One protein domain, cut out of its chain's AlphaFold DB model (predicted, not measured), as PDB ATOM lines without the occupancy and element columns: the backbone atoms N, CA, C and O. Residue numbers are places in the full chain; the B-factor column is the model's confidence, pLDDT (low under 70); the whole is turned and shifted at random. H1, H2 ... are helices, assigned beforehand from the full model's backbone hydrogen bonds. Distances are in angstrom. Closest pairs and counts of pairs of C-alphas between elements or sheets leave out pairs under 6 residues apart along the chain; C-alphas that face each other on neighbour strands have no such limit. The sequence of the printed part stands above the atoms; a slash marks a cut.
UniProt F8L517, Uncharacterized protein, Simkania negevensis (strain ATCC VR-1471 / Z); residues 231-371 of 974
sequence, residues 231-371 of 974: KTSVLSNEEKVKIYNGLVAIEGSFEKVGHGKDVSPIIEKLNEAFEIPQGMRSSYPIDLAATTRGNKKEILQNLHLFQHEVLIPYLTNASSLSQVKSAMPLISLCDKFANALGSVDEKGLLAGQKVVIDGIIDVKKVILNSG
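Overview. This is residues 231 to 371 of the 974 residues of an uncharacterized protein of Simkania negevensis (strain ATCC VR-1471 / Z) (UniProt F8L517). Two parts make a flat, all-helix domain: a helical hairpin, H1 and H2, and a loosely packed triangle of helices, H4, H6 and H7, with the short H3 between the two parts. H4 and H7 run side by side the same way, H6 runs against both, and the short H5 is beside the last turns of H4 and H7. The printed part has 141 residues with seven named helices, H1 to H7 in order along the chain, and no named strand. It is compact, with a radius of gyration of the C-alphas of 16.2 A and spans of 49 by 47 by 25 A.

Arrangement. The longest helix, H4, residues 296 to 317, has a kink of 28 degrees near residue 306. It touches H7, residues 349 to 367, at a shallow tilt of 16 degrees, the same way; the closest C-alphas, of His 304 and Leu 350, are 6.3 A apart. H6, residues 328 to 340, and H7 form a helical hairpin but only just touch, with 3 pairs of C-alphas within 8 A; the closest, of Ala 338 and Leu 350, are 6.3 A apart. H4, H6 and H7 are an up and down bundle, each running against the one before it in the chain. H5, residues 321 to 326, touches H7 with residues 361 to 365 of H7 alone; the C-alphas of Leu 321 and Lys 365 are closest, 6.6 A apart. H3, residues 284 to 290, is close to H4 but not clearly touching, with C-alphas 284 and 306 closest at 7.1 A. H3 touches residues 237 to 241 of H1, residues 237 to 255; C-alphas 241 and 286 are closest, 6.6 A apart. H1 and H2, residues 264 to 273, form a helical hairpin at a shallow tilt of 21 degrees, with C-alphas 251 and 264 closest at 6.7 A. H1 and H2 are apart from H4, H5, H6 and H7. Every O i to N i+4 pair is within hydrogen-bond range in H1, H2, H3, H5, H6 and H7; in H4, 15 of 18 are.

Along the chain. H4 is 30.0 A long, from C-alpha 296 at (-11.418, -22.336, -21.504). H7 is 27.2 A long and ends with C-alpha 367 at (2.901, -36.402, 9.190). H1 is 27.0 A long and begins with C-alpha 237 at (-19.058, -11.955, -8.804). H6 is 18.2 A long, and H2, H3 and H5 are shorter.

Size, cuts and confidence. The two C-alphas farthest apart, of Val 234 and Gly 371, are 49.8 A apart. The printed part has no cut, and no link is long. The mean pLDDT of the printed part is 79.9; 18 residues are under 70, among them residues 288 to 296 and 346 to 348.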
ATOM      1  N   LYS A 231     -26.534 -13.872  -1.829       83.88
ATOM      2  CA  LYS A 231     -27.558 -14.843  -2.249       83.88
ATOM      3  C   LYS A 231     -28.502 -14.288  -3.320       83.88
ATOM      4  O   LYS A 231     -29.306 -15.037  -3.867       83.88
ATOM      5  N   THR A 232     -28.422 -12.991  -3.610       86.00
ATOM      6  CA  THR A 232     -29.205 -12.312  -4.647       86.00
ATOM      7  C   THR A 232     -28.379 -12.127  -5.922       86.00
ATOM      8  O   THR A 232     -27.155 -12.251  -5.914       86.00
ATOM      9  N   SER A 233     -29.041 -11.775  -7.027       83.44
ATOM     10  CA  SER A 233     -28.375 -11.431  -8.291       83.44
ATOM     11  C   SER A 233     -27.931  -9.962  -8.389       83.44
ATOM     12  O   SER A 233     -27.525  -9.538  -9.466       83.44
ATOM     13  N   VAL A 234     -28.055  -9.169  -7.316       87.88
ATOM     14  CA  VAL A 234     -27.724  -7.724  -7.302       87.88
ATOM     15  C   VAL A 234     -26.213  -7.481  -7.356       87.88
ATOM     16  O   VAL A 234     -25.747  -6.492  -7.927       87.88
ATOM     17  N   LEU A 235     -25.448  -8.385  -6.743       88.50
ATOM     18  CA  LEU A 235     -23.995  -8.321  -6.690       88.50
ATOM     19  C   LEU A 235     -23.401  -9.225  -7.763       88.50
ATOM     20  O   LEU A 235     -23.615 -10.444  -7.757       88.50
ATOM     21  N   SER A 236     -22.615  -8.629  -8.652       86.62
ATOM     22  CA  SER A 236     -21.784  -9.386  -9.583       86.62
ATOM     23  C   SER A 236     -20.691 -10.154  -8.829       86.62
ATOM     24  O   SER A 236     -20.314  -9.808  -7.709       86.62
ATOM     25  N   ASN A 237     -20.155 -11.215  -9.432       81.88
ATOM     26  CA  ASN A 237     -19.058 -11.955  -8.804       81.88
ATOM     27  C   ASN A 237     -17.766 -11.124  -8.738       81.88
ATOM     28  O   ASN A 237     -17.039 -11.229  -7.758       81.88
ATOM     29  N   GLU A 238     -17.550 -10.221  -9.699       83.44
ATOM     30  CA  GLU A 238     -16.447  -9.254  -9.662       83.44
ATOM     31  C   GLU A 238     -16.533  -8.346  -8.425       83.44
ATOM     32  O   GLU A 238     -15.544  -8.137  -7.722       83.44
ATOM     33  N   GLU A 239     -17.728  -7.844  -8.109       88.38
ATOM     34  CA  GLU A 239     -17.956  -7.074  -6.884       88.38
ATOM     35  C   GLU A 239     -17.695  -7.912  -5.630       88.38
ATOM     36  O   GLU A 239     -17.088  -7.419  -4.679       88.38
ATOM     37  N   LYS A 240     -18.087  -9.194  -5.631       89.50
ATOM     38  CA  LYS A 240     -17.832 -10.086  -4.490       89.50
ATOM     39  C   LYS A 240     -16.342 -10.269  -4.220       89.50
ATOM     40  O   LYS A 240     -15.913 -10.196  -3.070       89.50
ATOM     41  N   VAL A 241     -15.566 -10.445  -5.282       86.56
ATOM     42  CA  VAL A 241     -14.104 -10.558  -5.245       86.56
ATOM     43  C   VAL A 241     -13.460  -9.270  -4.746       86.56
ATOM     44  O   VAL A 241     -12.618  -9.315  -3.851       86.56
ATOM     45  N   LYS A 242     -13.890  -8.112  -5.261       87.94
ATOM     46  CA  LYS A 242     -13.377  -6.803  -4.828       87.94
ATOM     47  C   LYS A 242     -13.649  -6.540  -3.348       87.94
ATOM     48  O   LYS A 242     -12.729  -6.158  -2.634       87.94
ATOM     49  N   ILE A 243     -14.865  -6.811  -2.867       92.38
ATOM     50  CA  ILE A 243     -15.200  -6.674  -1.441       92.38
ATOM     51  C   ILE A 243     -14.360  -7.621  -0.579       92.38
ATOM     52  O   ILE A 243     -13.834  -7.200   0.451       92.38
ATOM     53  N   TYR A 244     -14.197  -8.878  -1.000       91.75
ATOM     54  CA  TYR A 244     -13.349  -9.833  -0.287       91.75
ATOM     55  C   TYR A 244     -11.903  -9.330  -0.177       91.75
ATOM     56  O   TYR A 244     -11.346  -9.274   0.919       91.75
ATOM     57  N   ASN A 245     -11.313  -8.899  -1.296       88.75
ATOM     58  CA  ASN A 245      -9.949  -8.373  -1.333       88.75
ATOM     59  C   ASN A 245      -9.804  -7.100  -0.487       88.75
ATOM     60  O   ASN A 245      -8.816  -6.959   0.233       88.75
ATOM     61  N   GLY A 246     -10.805  -6.215  -0.510       90.88
ATOM     62  CA  GLY A 246     -10.857  -5.033   0.349       90.88
ATOM     63  C   GLY A 246     -10.831  -5.394   1.835       90.88
ATOM     64  O   GLY A 246     -10.054  -4.821   2.595       90.88
ATOM     65  N   LEU A 247     -11.601  -6.399   2.262       92.38
ATOM     66  CA  LEU A 247     -11.596  -6.873   3.653       92.38
ATOM     67  C   LEU A 247     -10.255  -7.498   4.060       92.38
ATOM     68  O   LEU A 247      -9.768  -7.208   5.152       92.38
ATOM     69  N   VAL A 248      -9.636  -8.298   3.185       90.19
ATOM     70  CA  VAL A 248      -8.291  -8.862   3.413       90.19
ATOM     71  C   VAL A 248      -7.242  -7.752   3.532       90.19
ATOM     72  O   VAL A 248      -6.387  -7.799   4.417       90.19
ATOM     73  N   ALA A 249      -7.323  -6.713   2.700       88.94
ATOM     74  CA  ALA A 249      -6.435  -5.557   2.795       88.94
ATOM     75  C   ALA A 249      -6.649  -4.768   4.100       88.94
ATOM     76  O   ALA A 249      -5.673  -4.346   4.728       88.94
ATOM     77  N   ILE A 250      -7.898  -4.611   4.557       92.00
ATOM     78  CA  ILE A 250      -8.197  -3.988   5.858       92.00
ATOM     79  C   ILE A 250      -7.599  -4.814   7.005       92.00
ATOM     80  O   ILE A 250      -6.989  -4.234   7.907       92.00
ATOM     81  N   GLU A 251      -7.721  -6.146   6.974       91.19
ATOM     82  CA  GLU A 251      -7.053  -7.025   7.945       91.19
ATOM     83  C   GLU A 251      -5.535  -6.797   7.938       91.19
ATOM     84  O   GLU A 251      -4.958  -6.590   9.004       91.19
ATOM     85  N   GLY A 252      -4.902  -6.726   6.763       87.50
ATOM     86  CA  GLY A 252      -3.471  -6.423   6.635       87.50
ATOM     87  C   GLY A 252      -3.071  -5.076   7.254       87.50
ATOM     88  O   GLY A 252      -2.041  -4.968   7.925       87.50
ATOM     89  N   SER A 253      -3.909  -4.046   7.120       89.69
ATOM     90  CA  SER A 253      -3.703  -2.756   7.796       89.69
ATOM     91  C   SER A 253      -3.828  -2.853   9.325       89.69
ATOM     92  O   SER A 253      -3.070  -2.199  10.046       89.69
ATOM     93  N   PHE A 254      -4.716  -3.704   9.845       91.62
ATOM     94  CA  PHE A 254      -4.799  -4.002  11.281       91.62
ATOM     95  C   PHE A 254      -3.611  -4.846  11.772       91.62
ATOM     96  O   PHE A 254      -3.130  -4.640  12.890       91.62
ATOM     97  N   GLU A 255      -3.092  -5.767  10.957       88.31
ATOM     98  CA  GLU A 255      -1.905  -6.572  11.276       88.31
ATOM     99  C   GLU A 255      -0.662  -5.716  11.504       88.31
ATOM    100  O   GLU A 255       0.069  -5.957  12.464       88.31
ATOM    101  N   LYS A 256      -0.464  -4.665  10.696       86.75
ATOM    102  CA  LYS A 256       0.669  -3.730  10.837       86.75
ATOM    103  C   LYS A 256       0.739  -3.053  12.207       86.75
ATOM    104  O   LYS A 256       1.828  -2.691  12.646       86.75
ATOM    105  N   VAL A 257      -0.397  -2.897  12.888       86.38
ATOM    106  CA  VAL A 257      -0.477  -2.340  14.250       86.38
ATOM    107  C   VAL A 257      -0.675  -3.416  15.329       86.38
ATOM    108  O   VAL A 257      -0.947  -3.086  16.478       86.38
ATOM    109  N   GLY A 258      -0.537  -4.703  14.990       88.00
ATOM    110  CA  GLY A 258      -0.650  -5.828  15.929       88.00
ATOM    111  C   GLY A 258      -2.086  -6.263  16.259       88.00
ATOM    112  O   GLY A 258      -2.294  -7.019  17.209       88.00
ATOM    113  N   HIS A 259      -3.074  -5.811  15.483       90.25
ATOM    114  CA  HIS A 259      -4.508  -5.995  15.740       90.25
ATOM    115  C   HIS A 259      -5.257  -6.773  14.644       90.25
ATOM    116  O   HIS A 259      -6.484  -6.776  14.629       90.25
ATOM    117  N   GLY A 260      -4.558  -7.478  13.743       84.44
ATOM    118  CA  GLY A 260      -5.191  -8.264  12.664       84.44
ATOM    119  C   GLY A 260      -6.269  -9.236  13.154       84.44
ATOM    120  O   GLY A 260      -7.352  -9.311  12.580       84.44
ATOM    121  N   LYS A 261      -6.022  -9.863  14.314       87.88
ATOM    122  CA  LYS A 261      -6.948 -10.782  15.000       87.88
ATOM    123  C   LYS A 261      -8.330 -10.193  15.313       87.88
ATOM    124  O   LYS A 261      -9.261 -10.952  15.562       87.88
ATOM    125  N   ASP A 262      -8.464  -8.866  15.340       88.62
ATOM    126  CA  ASP A 262      -9.737  -8.195  15.617       88.62
ATOM    127  C   ASP A 262     -10.644  -8.196  14.366       88.62
ATOM    128  O   ASP A 262     -11.870  -8.128  14.483       88.62
ATOM    129  N   VAL A 263     -10.052  -8.321  13.169       90.06
ATOM    130  CA  VAL A 263     -10.746  -8.391  11.870       90.06
ATOM    131  C   VAL A 263     -10.864  -9.833  11.368       90.06
ATOM    132  O   VAL A 263     -11.862 -10.152  10.723       90.06
ATOM    133  N   SER A 264      -9.930 -10.730  11.711       87.56
ATOM    134  CA  SER A 264      -9.939 -12.131  11.250       87.56
ATOM    135  C   SER A 264     -11.296 -12.840  11.402       87.56
ATOM    136  O   SER A 264     -11.769 -13.386  10.407       87.56
ATOM    137  N   PRO A 265     -12.029 -12.748  12.537       91.31
ATOM    138  CA  PRO A 265     -13.338 -13.401  12.682       91.31
ATOM    139  C   PRO A 265     -14.404 -12.916  11.684       91.31
ATOM    140  O   PRO A 265     -15.404 -13.595  11.449       91.31
ATOM    141  N   ILE A 266     -14.235 -11.713  11.126       91.81
ATOM    142  CA  ILE A 266     -15.121 -11.155  10.099       91.81
ATOM    143  C   ILE A 266     -14.840 -11.836   8.754       91.81
ATOM    144  O   ILE A 266     -15.780 -12.248   8.073       91.81
ATOM    145  N   ILE A 267     -13.563 -12.010   8.399       88.44
ATOM    146  CA  ILE A 267     -13.145 -12.714   7.177       88.44
ATOM    147  C   ILE A 267     -13.469 -14.205   7.279       88.44
ATOM    148  O   ILE A 267     -13.950 -14.782   6.312       88.44
ATOM    149  N   GLU A 268     -13.302 -14.826   8.448       86.44
ATOM    150  CA  GLU A 268     -13.635 -16.240   8.666       86.44
ATOM    151  C   GLU A 268     -15.114 -16.546   8.388       86.44
ATOM    152  O   GLU A 268     -15.427 -17.571   7.779       86.44
ATOM    153  N   LYS A 269     -16.024 -15.637   8.768       88.19
ATOM    154  CA  LYS A 269     -17.456 -15.742   8.432       88.19
ATOM    155  C   LYS A 269     -17.717 -15.619   6.937       88.19
ATOM    156  O   LYS A 269     -18.603 -16.288   6.409       88.19
ATOM    157  N   LEU A 270     -16.975 -14.745   6.263       86.19
ATOM    158  CA  LEU A 270     -17.096 -14.574   4.821       86.19
ATOM    159  C   LEU A 270     -16.541 -15.791   4.071       86.19
ATOM    160  O   LEU A 270     -17.155 -16.255   3.115       86.19
ATOM    161  N   ASN A 271     -15.432 -16.351   4.558       83.62
ATOM    162  CA  ASN A 271     -14.855 -17.596   4.072       83.62
ATOM    163  C   ASN A 271     -15.854 -18.750   4.196       83.62
ATOM    164  O   ASN A 271     -16.075 -19.463   3.226       83.62
ATOM    165  N   GLU A 272     -16.516 -18.893   5.347       84.56
ATOM    166  CA  GLU A 272     -17.564 -19.902   5.539       84.56
ATOM    167  C   GLU A 272     -18.717 -19.722   4.539       84.56
ATOM    168  O   GLU A 272     -19.147 -20.690   3.914       84.56
ATOM    169  N   ALA A 273     -19.175 -18.485   4.328       83.56
ATOM    170  CA  ALA A 273     -20.254 -18.185   3.386       83.56
ATOM    171  C   ALA A 273     -19.896 -18.471   1.915       83.56
ATOM    172  O   ALA A 273     -20.790 -18.770   1.123       83.56
ATOM    173  N   PHE A 274     -18.615 -18.374   1.553       80.06
ATOM    174  CA  PHE A 274     -18.105 -18.653   0.208       80.06
ATOM    175  C   PHE A 274     -17.432 -20.026   0.071       80.06
ATOM    176  O   PHE A 274     -16.830 -20.299  -0.965       80.06
ATOM    177  N   GLU A 275     -17.521 -20.881   1.095       77.00
ATOM    178  CA  GLU A 275     -16.859 -22.194   1.144       77.00
ATOM    179  C   GLU A 275     -15.330 -22.122   0.925       77.00
ATOM    180  O   GLU A 275     -14.696 -23.058   0.430       77.00
ATOM    181  N   ILE A 276     -14.714 -21.005   1.319       76.25
ATOM    182  CA  ILE A 276     -13.268 -20.787   1.275       76.25
ATOM    183  C   ILE A 276     -12.637 -21.413   2.530       76.25
ATOM    184  O   ILE A 276     -13.101 -21.157   3.646       76.25
ATOM    185  N   PRO A 277     -11.564 -22.217   2.405       72.88
ATOM    186  CA  PRO A 277     -10.865 -22.779   3.556       72.88
ATOM    187  C   PRO A 277     -10.346 -21.697   4.512       72.88
ATOM    188  O   PRO A 277      -9.780 -20.688   4.090       72.88
ATOM    189  N   GLN A 278     -10.482 -21.936   5.820       73.88
ATOM    190  CA  GLN A 278     -10.030 -20.981   6.833       73.88
ATOM    191  C   GLN A 278      -8.523 -20.710   6.722       73.88
ATOM    192  O   GLN A 278      -7.727 -21.637   6.543       73.88
ATOM    193  N   GLY A 279      -8.145 -19.432   6.832       65.88
ATOM    194  CA  GLY A 279      -6.768 -18.948   6.673       65.88
ATOM    195  C   GLY A 279      -6.308 -18.733   5.225       65.88
ATOM    196  O   GLY A 279      -5.177 -18.301   5.013       65.88
ATOM    197  N   MET A 280      -7.148 -19.012   4.223       71.12
ATOM    198  CA  MET A 280      -6.847 -18.687   2.828       71.12
ATOM    199  C   MET A 280      -7.129 -17.202   2.562       71.12
ATOM    200  O   MET A 280      -8.214 -16.721   2.866       71.12
ATOM    201  N   ARG A 281      -6.152 -16.484   1.992       75.75
ATOM    202  CA  ARG A 281      -6.236 -15.053   1.630       75.75
ATOM    203  C   ARG A 281      -6.369 -14.855   0.121       75.75
ATOM    204  O   ARG A 281      -5.646 -14.067  -0.478       75.75
ATOM    205  N   SER A 282      -7.240 -15.634  -0.513       75.75
ATOM    206  CA  SER A 282      -7.449 -15.584  -1.961       75.75
ATOM    207  C   SER A 282      -8.936 -15.562  -2.268       75.75
ATOM    208  O   SER A 282      -9.686 -16.402  -1.778       75.75
ATOM    209  N   SER A 283      -9.344 -14.612  -3.105       77.88
ATOM    210  CA  SER A 283     -10.700 -14.504  -3.651       77.88
ATOM    211  C   SER A 283     -10.941 -15.430  -4.842       77.88
ATOM    212  O   SER A 283     -12.085 -15.599  -5.252       77.88
ATOM    213  N   TYR A 284      -9.902 -16.085  -5.369       75.00
ATOM    214  CA  TYR A 284     -10.015 -16.947  -6.543       75.00
ATOM    215  C   TYR A 284     -11.062 -18.071  -6.427       75.00
ATOM    216  O   TYR A 284     -11.716 -18.362  -7.424       75.00
ATOM    217  N   PRO A 285     -11.315 -18.697  -5.258       74.12
ATOM    218  CA  PRO A 285     -12.418 -19.651  -5.128       74.12
ATOM    219  C   PRO A 285     -13.795 -19.051  -5.464       74.12
ATOM    220  O   PRO A 285     -14.651 -19.752  -6.005       74.12
ATOM    221  N   ILE A 286     -13.993 -17.753  -5.200       74.25
ATOM    222  CA  ILE A 286     -15.212 -17.007  -5.552       74.25
ATOM    223  C   ILE A 286     -15.306 -16.867  -7.078       74.25
ATOM    224  O   ILE A 286     -16.359 -17.139  -7.659       74.25
ATOM    225  N   ASP A 287     -14.197 -16.509  -7.734       71.31
ATOM    226  CA  ASP A 287     -14.103 -16.446  -9.200       71.31
ATOM    227  C   ASP A 287     -14.323 -17.815  -9.854       71.31
ATOM    228  O   ASP A 287     -15.021 -17.925 -10.867       71.31
ATOM    229  N   LEU A 288     -13.767 -18.869  -9.257       68.25
ATOM    230  CA  LEU A 288     -13.836 -20.235  -9.762       68.25
ATOM    231  C   LEU A 288     -15.267 -20.783  -9.698       68.25
ATOM    232  O   LEU A 288     -15.749 -21.369 -10.664       68.25
ATOM    233  N   ALA A 289     -15.993 -20.538  -8.604       65.19
ATOM    234  CA  ALA A 289     -17.402 -20.921  -8.484       65.19
ATOM    235  C   ALA A 289     -18.308 -20.206  -9.511       65.19
ATOM    236  O   ALA A 289     -19.355 -20.730  -9.899       65.19
ATOM    237  N   ALA A 290     -17.900 -19.024  -9.976       63.03
ATOM    238  CA  ALA A 290     -18.628 -18.207 -10.939       63.03
ATOM    239  C   ALA A 290     -18.395 -18.592 -12.412       63.03
ATOM    240  O   ALA A 290     -19.222 -18.274 -13.277       63.03
ATOM    241  N   THR A 291     -17.272 -19.239 -12.736       60.31
ATOM    242  CA  THR A 291     -16.816 -19.378 -14.126       60.31
ATOM    243  C   THR A 291     -17.477 -20.563 -14.837       60.31
ATOM    244  O   THR A 291     -16.957 -21.664 -14.856       60.31
ATOM    245  N   THR A 292     -18.613 -20.354 -15.511       51.41
ATOM    246  CA  THR A 292     -19.159 -21.334 -16.492       51.41
ATOM    247  C   THR A 292     -19.095 -20.850 -17.944       51.41
ATOM    248  O   THR A 292     -19.327 -21.628 -18.869       51.41
ATOM    249  N   ARG A 293     -18.763 -19.572 -18.172       47.09
ATOM    250  CA  ARG A 293     -18.747 -18.926 -19.494       47.09
ATOM    251  C   ARG A 293     -17.520 -18.023 -19.629       47.09
ATOM    252  O   ARG A 293     -17.597 -16.825 -19.400       47.09
ATOM    253  N   GLY A 294     -16.385 -18.610 -19.982       56.31
ATOM    254  CA  GLY A 294     -15.144 -17.886 -20.255       56.31
ATOM    255  C   GLY A 294     -14.263 -18.661 -21.227       56.31
ATOM    256  O   GLY A 294     -14.565 -19.806 -21.576       56.31
ATOM    257  N   ASN A 295     -13.179 -18.039 -21.694       67.44
ATOM    258  CA  ASN A 295     -12.207 -18.712 -22.548       67.44
ATOM    259  C   ASN A 295     -11.584 -19.877 -21.768       67.44
ATOM    260  O   ASN A 295     -10.841 -19.664 -20.813       67.44
ATOM    261  N   LYS A 296     -11.874 -21.115 -22.186       68.38
ATOM    262  CA  LYS A 296     -11.418 -22.336 -21.504       68.38
ATOM    263  C   LYS A 296      -9.905 -22.350 -21.240       68.38
ATOM    264  O   LYS A 296      -9.483 -22.901 -20.231       68.38
ATOM    265  N   LYS A 297      -9.098 -21.719 -22.101       71.69
ATOM    266  CA  LYS A 297      -7.637 -21.638 -21.949       71.69
ATOM    267  C   LYS A 297      -7.197 -20.687 -20.828       71.69
ATOM    268  O   LYS A 297      -6.228 -20.971 -20.137       71.69
ATOM    269  N   GLU A 298      -7.919 -19.588 -20.639       70.69
ATOM    270  CA  GLU A 298      -7.675 -18.611 -19.570       70.69
ATOM    271  C   GLU A 298      -8.132 -19.158 -18.215       70.69
ATOM    272  O   GLU A 298      -7.390 -19.093 -17.241       70.69
ATOM    273  N   ILE A 299      -9.301 -19.812 -18.180       69.38
ATOM    274  CA  ILE A 299      -9.775 -20.525 -16.984       69.38
ATOM    275  C   ILE A 299      -8.759 -21.605 -16.582       69.38
ATOM    276  O   ILE A 299      -8.436 -21.730 -15.406       69.38
ATOM    277  N   LEU A 300      -8.206 -22.341 -17.553       74.75
ATOM    278  CA  LEU A 300      -7.175 -23.350 -17.306       74.75
ATOM    279  C   LEU A 300      -5.875 -22.749 -16.746       74.75
ATOM    280  O   LEU A 300      -5.319 -23.306 -15.803       74.75
ATOM    281  N   GLN A 301      -5.404 -21.613 -17.272       77.19
ATOM    282  CA  GLN A 301      -4.220 -20.925 -16.736       77.19
ATOM    283  C   GLN A 301      -4.448 -20.392 -15.320       77.19
ATOM    284  O   GLN A 301      -3.598 -20.587 -14.457       77.19
ATOM    285  N   ASN A 302      -5.598 -19.778 -15.059       74.06
ATOM    286  CA  ASN A 302      -5.895 -19.240 -13.737       74.06
ATOM    287  C   ASN A 302      -6.088 -20.360 -12.706       74.06
ATOM    288  O   ASN A 302      -5.626 -20.238 -11.574       74.06
ATOM    289  N   LEU A 303      -6.705 -21.479 -13.106       79.88
ATOM    290  CA  LEU A 303      -6.866 -22.643 -12.236       79.88
ATOM    291  C   LEU A 303      -5.503 -23.259 -11.915       79.88
ATOM    292  O   LEU A 303      -5.254 -23.628 -10.769       79.88
ATOM    293  N   HIS A 304      -4.608 -23.300 -12.904       81.44
ATOM    294  CA  HIS A 304      -3.231 -23.737 -12.720       81.44
ATOM    295  C   HIS A 304      -2.465 -22.840 -11.737       81.44
ATOM    296  O   HIS A 304      -1.844 -23.353 -10.805       81.44
ATOM    297  N   LEU A 305      -2.532 -21.514 -11.906       77.56
ATOM    298  CA  LEU A 305      -1.891 -20.552 -11.001       77.56
ATOM    299  C   LEU A 305      -2.440 -20.680  -9.579       77.56
ATOM    300  O   LEU A 305      -1.670 -20.831  -8.638       77.56
ATOM    301  N   PHE A 306      -3.760 -20.750  -9.416       81.31
ATOM    302  CA  PHE A 306      -4.375 -20.948  -8.107       81.31
ATOM    303  C   PHE A 306      -3.926 -22.246  -7.425       81.31
ATOM    304  O   PHE A 306      -3.580 -22.247  -6.239       81.31
ATOM    305  N   GLN A 307      -3.908 -23.359  -8.167       83.25
ATOM    306  CA  GLN A 307      -3.427 -24.631  -7.641       83.25
ATOM    307  C   GLN A 307      -1.958 -24.531  -7.207       83.25
ATOM    308  O   GLN A 307      -1.620 -25.008  -6.124       83.25
ATOM    309  N   HIS A 308      -1.108 -23.881  -8.008       81.25
ATOM    310  CA  HIS A 308       0.331 -23.766  -7.764       81.25
ATOM    311  C   HIS A 308       0.699 -22.797  -6.637       81.25
ATOM    312  O   HIS A 308       1.546 -23.112  -5.806       81.25
ATOM    313  N   GLU A 309       0.089 -21.617  -6.618       75.94
ATOM    314  CA  GLU A 309       0.524 -20.484  -5.796       75.94
ATOM    315  C   GLU A 309      -0.277 -20.350  -4.505       75.94
ATOM    316  O   GLU A 309       0.209 -19.773  -3.535       75.94
ATOM    317  N   VAL A 310      -1.488 -20.912  -4.457       77.44
ATOM    318  CA  VAL A 310      -2.373 -20.781  -3.293       77.44
ATOM    319  C   VAL A 310      -2.645 -22.133  -2.654       77.44
ATOM    320  O   VAL A 310      -2.329 -22.342  -1.480       77.44
ATOM    321  N   LEU A 311      -3.213 -23.074  -3.411       80.94
ATOM    322  CA  LEU A 311      -3.696 -24.336  -2.850       80.94
ATOM    323  C   LEU A 311      -2.550 -25.255  -2.406       80.94
ATOM    324  O   LEU A 311      -2.583 -25.777  -1.291       80.94
ATOM    325  N   ILE A 312      -1.520 -25.426  -3.242       85.25
ATOM    326  CA  ILE A 312      -0.333 -26.226  -2.910       85.25
ATOM    327  C   ILE A 312       0.398 -25.652  -1.684       85.25
ATOM    328  O   ILE A 312       0.647 -26.423  -0.751       85.25
ATOM    329  N   PRO A 313       0.694 -24.339  -1.595       81.19
ATOM    330  CA  PRO A 313       1.292 -23.750  -0.398       81.19
ATOM    331  C   PRO A 313       0.405 -23.870   0.842       81.19
ATOM    332  O   PRO A 313       0.915 -24.207   1.911       81.19
ATOM    333  N   TYR A 314      -0.914 -23.681   0.721       81.81
ATOM    334  CA  TYR A 314      -1.852 -23.872   1.834       81.81
ATOM    335  C   TYR A 314      -1.790 -25.302   2.390       81.81
ATOM    336  O   TYR A 314      -1.596 -25.501   3.590       81.81
ATOM    337  N   LEU A 315      -1.882 -26.310   1.517       84.69
ATOM    338  CA  LEU A 315      -1.798 -27.721   1.909       84.69
ATOM    339  C   LEU A 315      -0.415 -28.072   2.472       84.69
ATOM    340  O   LEU A 315      -0.306 -28.800   3.461       84.69
ATOM    341  N   THR A 316       0.641 -27.509   1.889       83.94
ATOM    342  CA  THR A 316       2.028 -27.666   2.348       83.94
ATOM    343  C   THR A 316       2.242 -27.080   3.742       83.94
ATOM    344  O   THR A 316       2.957 -27.673   4.552       83.94
ATOM    345  N   ASN A 317       1.579 -25.973   4.067       81.69
ATOM    346  CA  ASN A 317       1.698 -25.292   5.357       81.69
ATOM    347  C   ASN A 317       0.651 -25.731   6.388       81.69
ATOM    348  O   ASN A 317       0.724 -25.311   7.541       81.69
ATOM    349  N   ALA A 318      -0.289 -26.609   6.019       81.94
ATOM    350  CA  ALA A 318      -1.281 -27.135   6.948       81.94
ATOM    351  C   ALA A 318      -0.597 -27.788   8.163       81.94
ATOM    352  O   ALA A 318       0.267 -28.666   8.016       81.94
ATOM    353  N   SER A 319      -0.996 -27.352   9.356       82.50
ATOM    354  CA  SER A 319      -0.475 -27.803  10.650       82.50
ATOM    355  C   SER A 319      -1.416 -28.780  11.355       82.50
ATOM    356  O   SER A 319      -1.059 -29.356  12.380       82.50
ATOM    357  N   SER A 320      -2.614 -29.006  10.807       82.31
ATOM    358  CA  SER A 320      -3.581 -29.966  11.340       82.31
ATOM    359  C   SER A 320      -4.320 -30.729  10.243       82.31
ATOM    360  O   SER A 320      -4.545 -30.231   9.139       82.31
ATOM    361  N   LEU A 321      -4.768 -31.944  10.572       80.75
ATOM    362  CA  LEU A 321      -5.598 -32.742   9.668       80.75
ATOM    363  C   LEU A 321      -6.949 -32.062   9.375       80.75
ATOM    364  O   LEU A 321      -7.551 -32.310   8.335       80.75
ATOM    365  N   SER A 322      -7.420 -31.198  10.282       77.88
ATOM    366  CA  SER A 322      -8.637 -30.400  10.091       77.88
ATOM    367  C   SER A 322      -8.483 -29.410   8.931       77.88
ATOM    368  O   SER A 322      -9.340 -29.377   8.056       77.88
ATOM    369  N   GLN A 323      -7.352 -28.695   8.861       79.56
ATOM    370  CA  GLN A 323      -7.048 -27.763   7.763       79.56
ATOM    371  C   GLN A 323      -6.930 -28.472   6.406       79.56
ATOM    372  O   GLN A 323      -7.412 -27.978   5.388       79.56
ATOM    373  N   VAL A 324      -6.338 -29.671   6.386       82.94
ATOM    374  CA  VAL A 324      -6.289 -30.494   5.166       82.94
ATOM    375  C   VAL A 324      -7.702 -30.918   4.746       82.94
ATOM    376  O   VAL A 324      -8.045 -30.850   3.568       82.94
ATOM    377  N   LYS A 325      -8.557 -31.314   5.700       82.00
ATOM    378  CA  LYS A 325      -9.952 -31.693   5.424       82.00
ATOM    379  C   LYS A 325     -10.800 -30.517   4.937       82.00
ATOM    380  O   LYS A 325     -11.611 -30.720   4.038       82.00
ATOM    381  N   SER A 326     -10.607 -29.310   5.470       76.06
ATOM    382  CA  SER A 326     -11.356 -28.123   5.031       76.06
ATOM    383  C   SER A 326     -11.045 -27.703   3.593       76.06
ATOM    384  O   SER A 326     -11.873 -27.048   2.975       76.06
ATOM    385  N   ALA A 327      -9.899 -28.104   3.031       80.62
ATOM    386  CA  ALA A 327      -9.563 -27.849   1.629       80.62
ATOM    387  C   ALA A 327     -10.204 -28.845   0.639       80.62
ATOM    388  O   ALA A 327     -10.222 -28.583  -0.562       80.62
ATOM    389  N   MET A 328     -10.755 -29.972   1.107       82.62
ATOM    390  CA  MET A 328     -11.280 -31.038   0.236       82.62
ATOM    391  C   MET A 328     -12.441 -30.607  -0.680       82.62
ATOM    392  O   MET A 328     -12.427 -31.007  -1.847       82.62
ATOM    393  N   PRO A 329     -13.425 -29.796  -0.233       76.50
ATOM    394  CA  PRO A 329     -14.474 -29.292  -1.124       76.50
ATOM    395  C   PRO A 329     -13.907 -28.476  -2.291       76.50
ATOM    396  O   PRO A 329     -14.330 -28.655  -3.433       76.50
ATOM    397  N   LEU A 330     -12.891 -27.652  -2.024       75.19
ATOM    398  CA  LEU A 330     -12.233 -26.819  -3.025       75.19
ATOM    399  C   LEU A 330     -11.399 -27.646  -4.006       75.19
ATOM    400  O   LEU A 330     -11.472 -27.416  -5.206       75.19
ATOM    401  N   ILE A 331     -10.679 -28.660  -3.520       83.56
ATOM    402  CA  ILE A 331      -9.972 -29.626  -4.377       83.56
ATOM    403  C   ILE A 331     -10.970 -30.346  -5.289       83.56
ATOM    404  O   ILE A 331     -10.747 -30.438  -6.493       83.56
ATOM    405  N   SER A 332     -12.113 -30.778  -4.745       79.00
ATOM    406  CA  SER A 332     -13.184 -31.394  -5.535       79.00
ATOM    407  C   SER A 332     -13.752 -30.439  -6.591       79.00
ATOM    408  O   SER A 332     -14.075 -30.866  -7.701       79.00
ATOM    409  N   LEU A 333     -13.865 -29.147  -6.276       71.69
ATOM    410  CA  LEU A 333     -14.295 -28.126  -7.227       71.69
ATOM    411  C   LEU A 333     -13.248 -27.918  -8.332       71.69
ATOM    412  O   LEU A 333     -13.603 -27.965  -9.511       71.69
ATOM    413  N   CYS A 334     -11.969 -27.774  -7.974       80.12
ATOM    414  CA  CYS A 334     -10.864 -27.693  -8.929       80.12
ATOM    415  C   CYS A 334     -10.821 -28.924  -9.844       80.12
ATOM    416  O   CYS A 334     -10.650 -28.776 -11.049       80.12
ATOM    417  N   ASP A 335     -11.051 -30.120  -9.301       79.75
ATOM    418  CA  ASP A 335     -11.130 -31.367 -10.063       79.75
ATOM    419  C   ASP A 335     -12.299 -31.375 -11.052       79.75
ATOM    420  O   ASP A 335     -12.140 -31.770 -12.208       79.75
ATOM    421  N   LYS A 336     -13.487 -30.929 -10.625       75.69
ATOM    422  CA  LYS A 336     -14.653 -30.802 -11.515       75.69
ATOM    423  C   LYS A 336     -14.360 -29.847 -12.670       75.69
ATOM    424  O   LYS A 336     -14.700 -30.164 -13.810       75.69
ATOM    425  N   PHE A 337     -13.699 -28.724 -12.394       71.81
ATOM    426  CA  PHE A 337     -13.292 -27.770 -13.423       71.81
ATOM    427  C   PHE A 337     -12.203 -28.320 -14.338       71.81
ATOM    428  O   PHE A 337     -12.351 -28.236 -15.554       71.81
ATOM    429  N   ALA A 338     -11.164 -28.949 -13.791       75.50
ATOM    430  CA  ALA A 338     -10.113 -29.593 -14.572       75.50
ATOM    431  C   ALA A 338     -10.696 -30.647 -15.528       75.50
ATOM    432  O   ALA A 338     -10.384 -30.645 -16.717       75.50
ATOM    433  N   ASN A 339     -11.636 -31.468 -15.047       75.00
ATOM    434  CA  ASN A 339     -12.344 -32.448 -15.872       75.00
ATOM    435  C   ASN A 339     -13.200 -31.787 -16.966       75.00
ATOM    436  O   ASN A 339     -13.187 -32.233 -18.113       75.00
ATOM    437  N   ALA A 340     -13.916 -30.701 -16.650       68.31
ATOM    438  CA  ALA A 340     -14.706 -29.946 -17.630       68.31
ATOM    439  C   ALA A 340     -13.837 -29.227 -18.687       68.31
ATOM    440  O   ALA A 340     -14.298 -28.953 -19.802       68.31
ATOM    441  N   LEU A 341     -12.579 -28.937 -18.348       73.38
ATOM    442  CA  LEU A 341     -11.582 -28.297 -19.208       73.38
ATOM    443  C   LEU A 341     -10.670 -29.301 -19.926       73.38
ATOM    444  O   LEU A 341      -9.858 -28.880 -20.750       73.38
ATOM    445  N   GLY A 342     -10.833 -30.607 -19.690       63.44
ATOM    446  CA  GLY A 342      -9.945 -31.655 -20.203       63.44
ATOM    447  C   GLY A 342      -9.796 -31.684 -21.728       63.44
ATOM    448  O   GLY A 342      -8.775 -32.131 -22.233       63.44
ATOM    449  N   SER A 343     -10.755 -31.131 -22.481       59.88
ATOM    450  CA  SER A 343     -10.646 -30.983 -23.941       59.88
ATOM    451  C   SER A 343      -9.641 -29.911 -24.397       59.88
ATOM    452  O   SER A 343      -9.421 -29.776 -25.594       59.88
ATOM    453  N   VAL A 344      -9.123 -29.085 -23.482       64.88
ATOM    454  CA  VAL A 344      -8.228 -27.939 -23.758       64.88
ATOM    455  C   VAL A 344      -6.922 -28.032 -22.951       64.88
ATOM    456  O   VAL A 344      -5.996 -27.259 -23.191       64.88
ATOM    457  N   ASP A 345      -6.804 -28.999 -22.031       71.31
ATOM    458  CA  ASP A 345      -5.566 -29.309 -21.299       71.31
ATOM    459  C   ASP A 345      -4.604 -30.163 -22.146       71.31
ATOM    460  O   ASP A 345      -4.186 -31.252 -21.755       71.31
ATOM    461  N   GLU A 346      -4.245 -29.682 -23.340       55.59
ATOM    462  CA  GLU A 346      -3.399 -30.412 -24.304       55.59
ATOM    463  C   GLU A 346      -2.008 -30.780 -23.750       55.59
ATOM    464  O   GLU A 346      -1.323 -31.635 -24.308       55.59
ATOM    465  N   LYS A 347      -1.579 -30.138 -22.654       59.59
ATOM    466  CA  LYS A 347      -0.275 -30.351 -22.008       59.59
ATOM    467  C   LYS A 347      -0.351 -31.117 -20.683       59.59
ATOM    468  O   LYS A 347       0.697 -31.339 -20.080       59.59
ATOM    469  N   GLY A 348      -1.543 -31.506 -20.222       69.06
ATOM    470  CA  GLY A 348      -1.728 -32.209 -18.947       69.06
ATOM    471  C   GLY A 348      -1.264 -31.409 -17.724       69.06
ATOM    472  O   GLY A 348      -0.790 -31.995 -16.749       69.06
ATOM    473  N   LEU A 349      -1.353 -30.076 -17.776       71.62
ATOM    474  CA  LEU A 349      -0.879 -29.175 -16.719       71.62
ATOM    475  C   LEU A 349      -1.652 -29.388 -15.414       71.62
ATOM    476  O   LEU A 349      -1.045 -29.455 -14.342       71.62
ATOM    477  N   LEU A 350      -2.975 -29.542 -15.505       77.69
ATOM    478  CA  LEU A 350      -3.829 -29.761 -14.335       77.69
ATOM    479  C   LEU A 350      -3.720 -31.209 -13.840       77.69
ATOM    480  O   LEU A 350      -3.747 -31.457 -12.636       77.69
ATOM    481  N   ALA A 351      -3.511 -32.166 -14.751       76.31
ATOM    482  CA  ALA A 351      -3.241 -33.558 -14.390       76.31
ATOM    483  C   ALA A 351      -1.935 -33.701 -13.586       76.31
ATOM    484  O   ALA A 351      -1.910 -34.399 -12.572       76.31
ATOM    485  N   GLY A 352      -0.870 -32.995 -13.984       77.94
ATOM    486  CA  GLY A 352       0.389 -32.957 -13.236       77.94
ATOM    487  C   GLY A 352       0.233 -32.336 -11.845       77.94
ATOM    488  O   GLY A 352       0.738 -32.882 -10.865       77.94
ATOM    489  N   GLN A 353      -0.518 -31.239 -11.728       81.50
ATOM    490  CA  GLN A 353      -0.782 -30.604 -10.431       81.50
ATOM    491  C   GLN A 353      -1.651 -31.447  -9.513       81.50
ATOM    492  O   GLN A 353      -1.405 -31.467  -8.311       81.50
ATOM    493  N   LYS A 354      -2.621 -32.180 -10.059       82.62
ATOM    494  CA  LYS A 354      -3.424 -33.122  -9.284       82.62
ATOM    495  C   LYS A 354      -2.547 -34.175  -8.605       82.62
ATOM    496  O   LYS A 354      -2.686 -34.382  -7.408       82.62
ATOM    497  N   VAL A 355      -1.581 -34.756  -9.325       84.44
ATOM    498  CA  VAL A 355      -0.620 -35.716  -8.746       84.44
ATOM    499  C   VAL A 355       0.184 -35.086  -7.603       84.44
ATOM    500  O   VAL A 355       0.402 -35.725  -6.575       84.44
ATOM    501  N   VAL A 356       0.596 -33.824  -7.751       85.12
ATOM    502  CA  VAL A 356       1.303 -33.084  -6.691       85.12
ATOM    503  C   VAL A 356       0.394 -32.833  -5.484       85.12
ATOM    504  O   VAL A 356       0.811 -33.064  -4.351       85.12
ATOM    505  N   ILE A 357      -0.846 -32.392  -5.705       87.38
ATOM    506  CA  ILE A 357      -1.837 -32.125  -4.652       87.38
ATOM    507  C   ILE A 357      -2.169 -33.409  -3.880       87.38
ATOM    508  O   ILE A 357      -2.117 -33.400  -2.649       87.38
ATOM    509  N   ASP A 358      -2.437 -34.510  -4.584       86.94
ATOM    510  CA  ASP A 358      -2.714 -35.820  -3.986       86.94
ATOM    511  C   ASP A 358      -1.505 -36.308  -3.167       86.94
ATOM    512  O   ASP A 358      -1.655 -36.705  -2.008       86.94
ATOM    513  N   GLY A 359      -0.286 -36.155  -3.702       85.25
ATOM    514  CA  GLY A 359       0.956 -36.471  -2.990       85.25
ATOM    515  C   GLY A 359       1.144 -35.659  -1.703       85.25
ATOM    516  O   GLY A 359       1.455 -36.225  -0.651       85.25
ATOM    517  N   ILE A 360       0.892 -34.346  -1.740       87.19
ATOM    518  CA  ILE A 360       0.953 -33.479  -0.551       87.19
ATOM    519  C   ILE A 360      -0.083 -33.911   0.487       87.19
ATOM    520  O   ILE A 360       0.244 -33.989   1.676       87.19
ATOM    521  N   ILE A 361      -1.315 -34.202   0.061       88.19
ATOM    522  CA  ILE A 361      -2.387 -34.667   0.947       88.19
ATOM    523  C   ILE A 361      -1.972 -35.952   1.656       88.19
ATOM    524  O   ILE A 361      -2.123 -36.045   2.878       88.19
ATOM    525  N   ASP A 362      -1.462 -36.934   0.922       86.69
ATOM    526  CA  ASP A 362      -1.126 -38.234   1.493       86.69
ATOM    527  C   ASP A 362       0.038 -38.123   2.480       86.69
ATOM    528  O   ASP A 362      -0.049 -38.631   3.601       86.69
ATOM    529  N   VAL A 363       1.057 -37.325   2.162       86.62
ATOM    530  CA  VAL A 363       2.167 -37.044   3.087       86.62
ATOM    531  C   VAL A 363       1.682 -36.305   4.332       86.62
ATOM    532  O   VAL A 363       2.066 -36.653   5.452       86.62
ATOM    533  N   LYS A 364       0.797 -35.315   4.180       87.12
ATOM    534  CA  LYS A 364       0.236 -34.565   5.311       87.12
ATOM    535  C   LYS A 364      -0.670 -35.421   6.187       87.12
ATOM    536  O   LYS A 364      -0.607 -35.279   7.407       87.12
ATOM    537  N   LYS A 365      -1.451 -36.347   5.620       87.31
ATOM    538  CA  LYS A 365      -2.226 -37.330   6.399       87.31
ATOM    539  C   LYS A 365      -1.327 -38.195   7.277       87.31
ATOM    540  O   LYS A 365      -1.763 -38.567   8.365       87.31
ATOM    541  N   VAL A 366      -0.110 -38.505   6.820       84.38
ATOM    542  CA  VAL A 366       0.882 -39.274   7.583       84.38
ATOM    543  C   VAL A 366       1.559 -38.408   8.641       84.38
ATOM    544  O   VAL A 366       1.507 -38.760   9.815       84.38
ATOM    545  N   ILE A 367       2.133 -37.260   8.267       83.81
ATOM    546  CA  ILE A 367       2.901 -36.402   9.190       83.81
ATOM    547  C   ILE A 367       2.009 -35.803  10.287       83.81
ATOM    548  O   ILE A 367       2.429 -35.692  11.435       83.81
ATOM    549  N   LEU A 368       0.767 -35.444   9.954       83.88
ATOM    550  CA  LEU A 368      -0.201 -34.881  10.903       83.88
ATOM    551  C   LEU A 368      -1.041 -35.962  11.600       83.88
ATOM    552  O   LEU A 368      -1.979 -35.643  12.337       83.88
ATOM    553  N   ASN A 369      -0.742 -37.245  11.367       86.38
ATOM    554  CA  ASN A 369      -1.370 -38.336  12.093       86.38
ATOM    555  C   ASN A 369      -0.920 -38.298  13.556       86.38
ATOM    556  O   ASN A 369       0.276 -38.242  13.840       86.38
ATOM    557  N   SER A 370      -1.860 -38.426  14.491       77.75
ATOM    558  CA  SER A 370      -1.538 -38.475  15.921       77.75
ATOM    559  C   SER A 370      -0.547 -39.593  16.262       77.75
ATOM    560  O   SER A 370       0.313 -39.405  17.110       77.75
ATOM    561  N   GLY A 371      -0.615 -40.740  15.575       79.12
ATOM    562  CA  GLY A 371       0.348 -41.827  15.722       79.12
ATOM    563  C   GLY A 371       1.764 -41.423  15.307       79.12
ATOM    564  O   GLY A 371       2.699 -41.713  16.040       79.12
TER     565      GLY A 371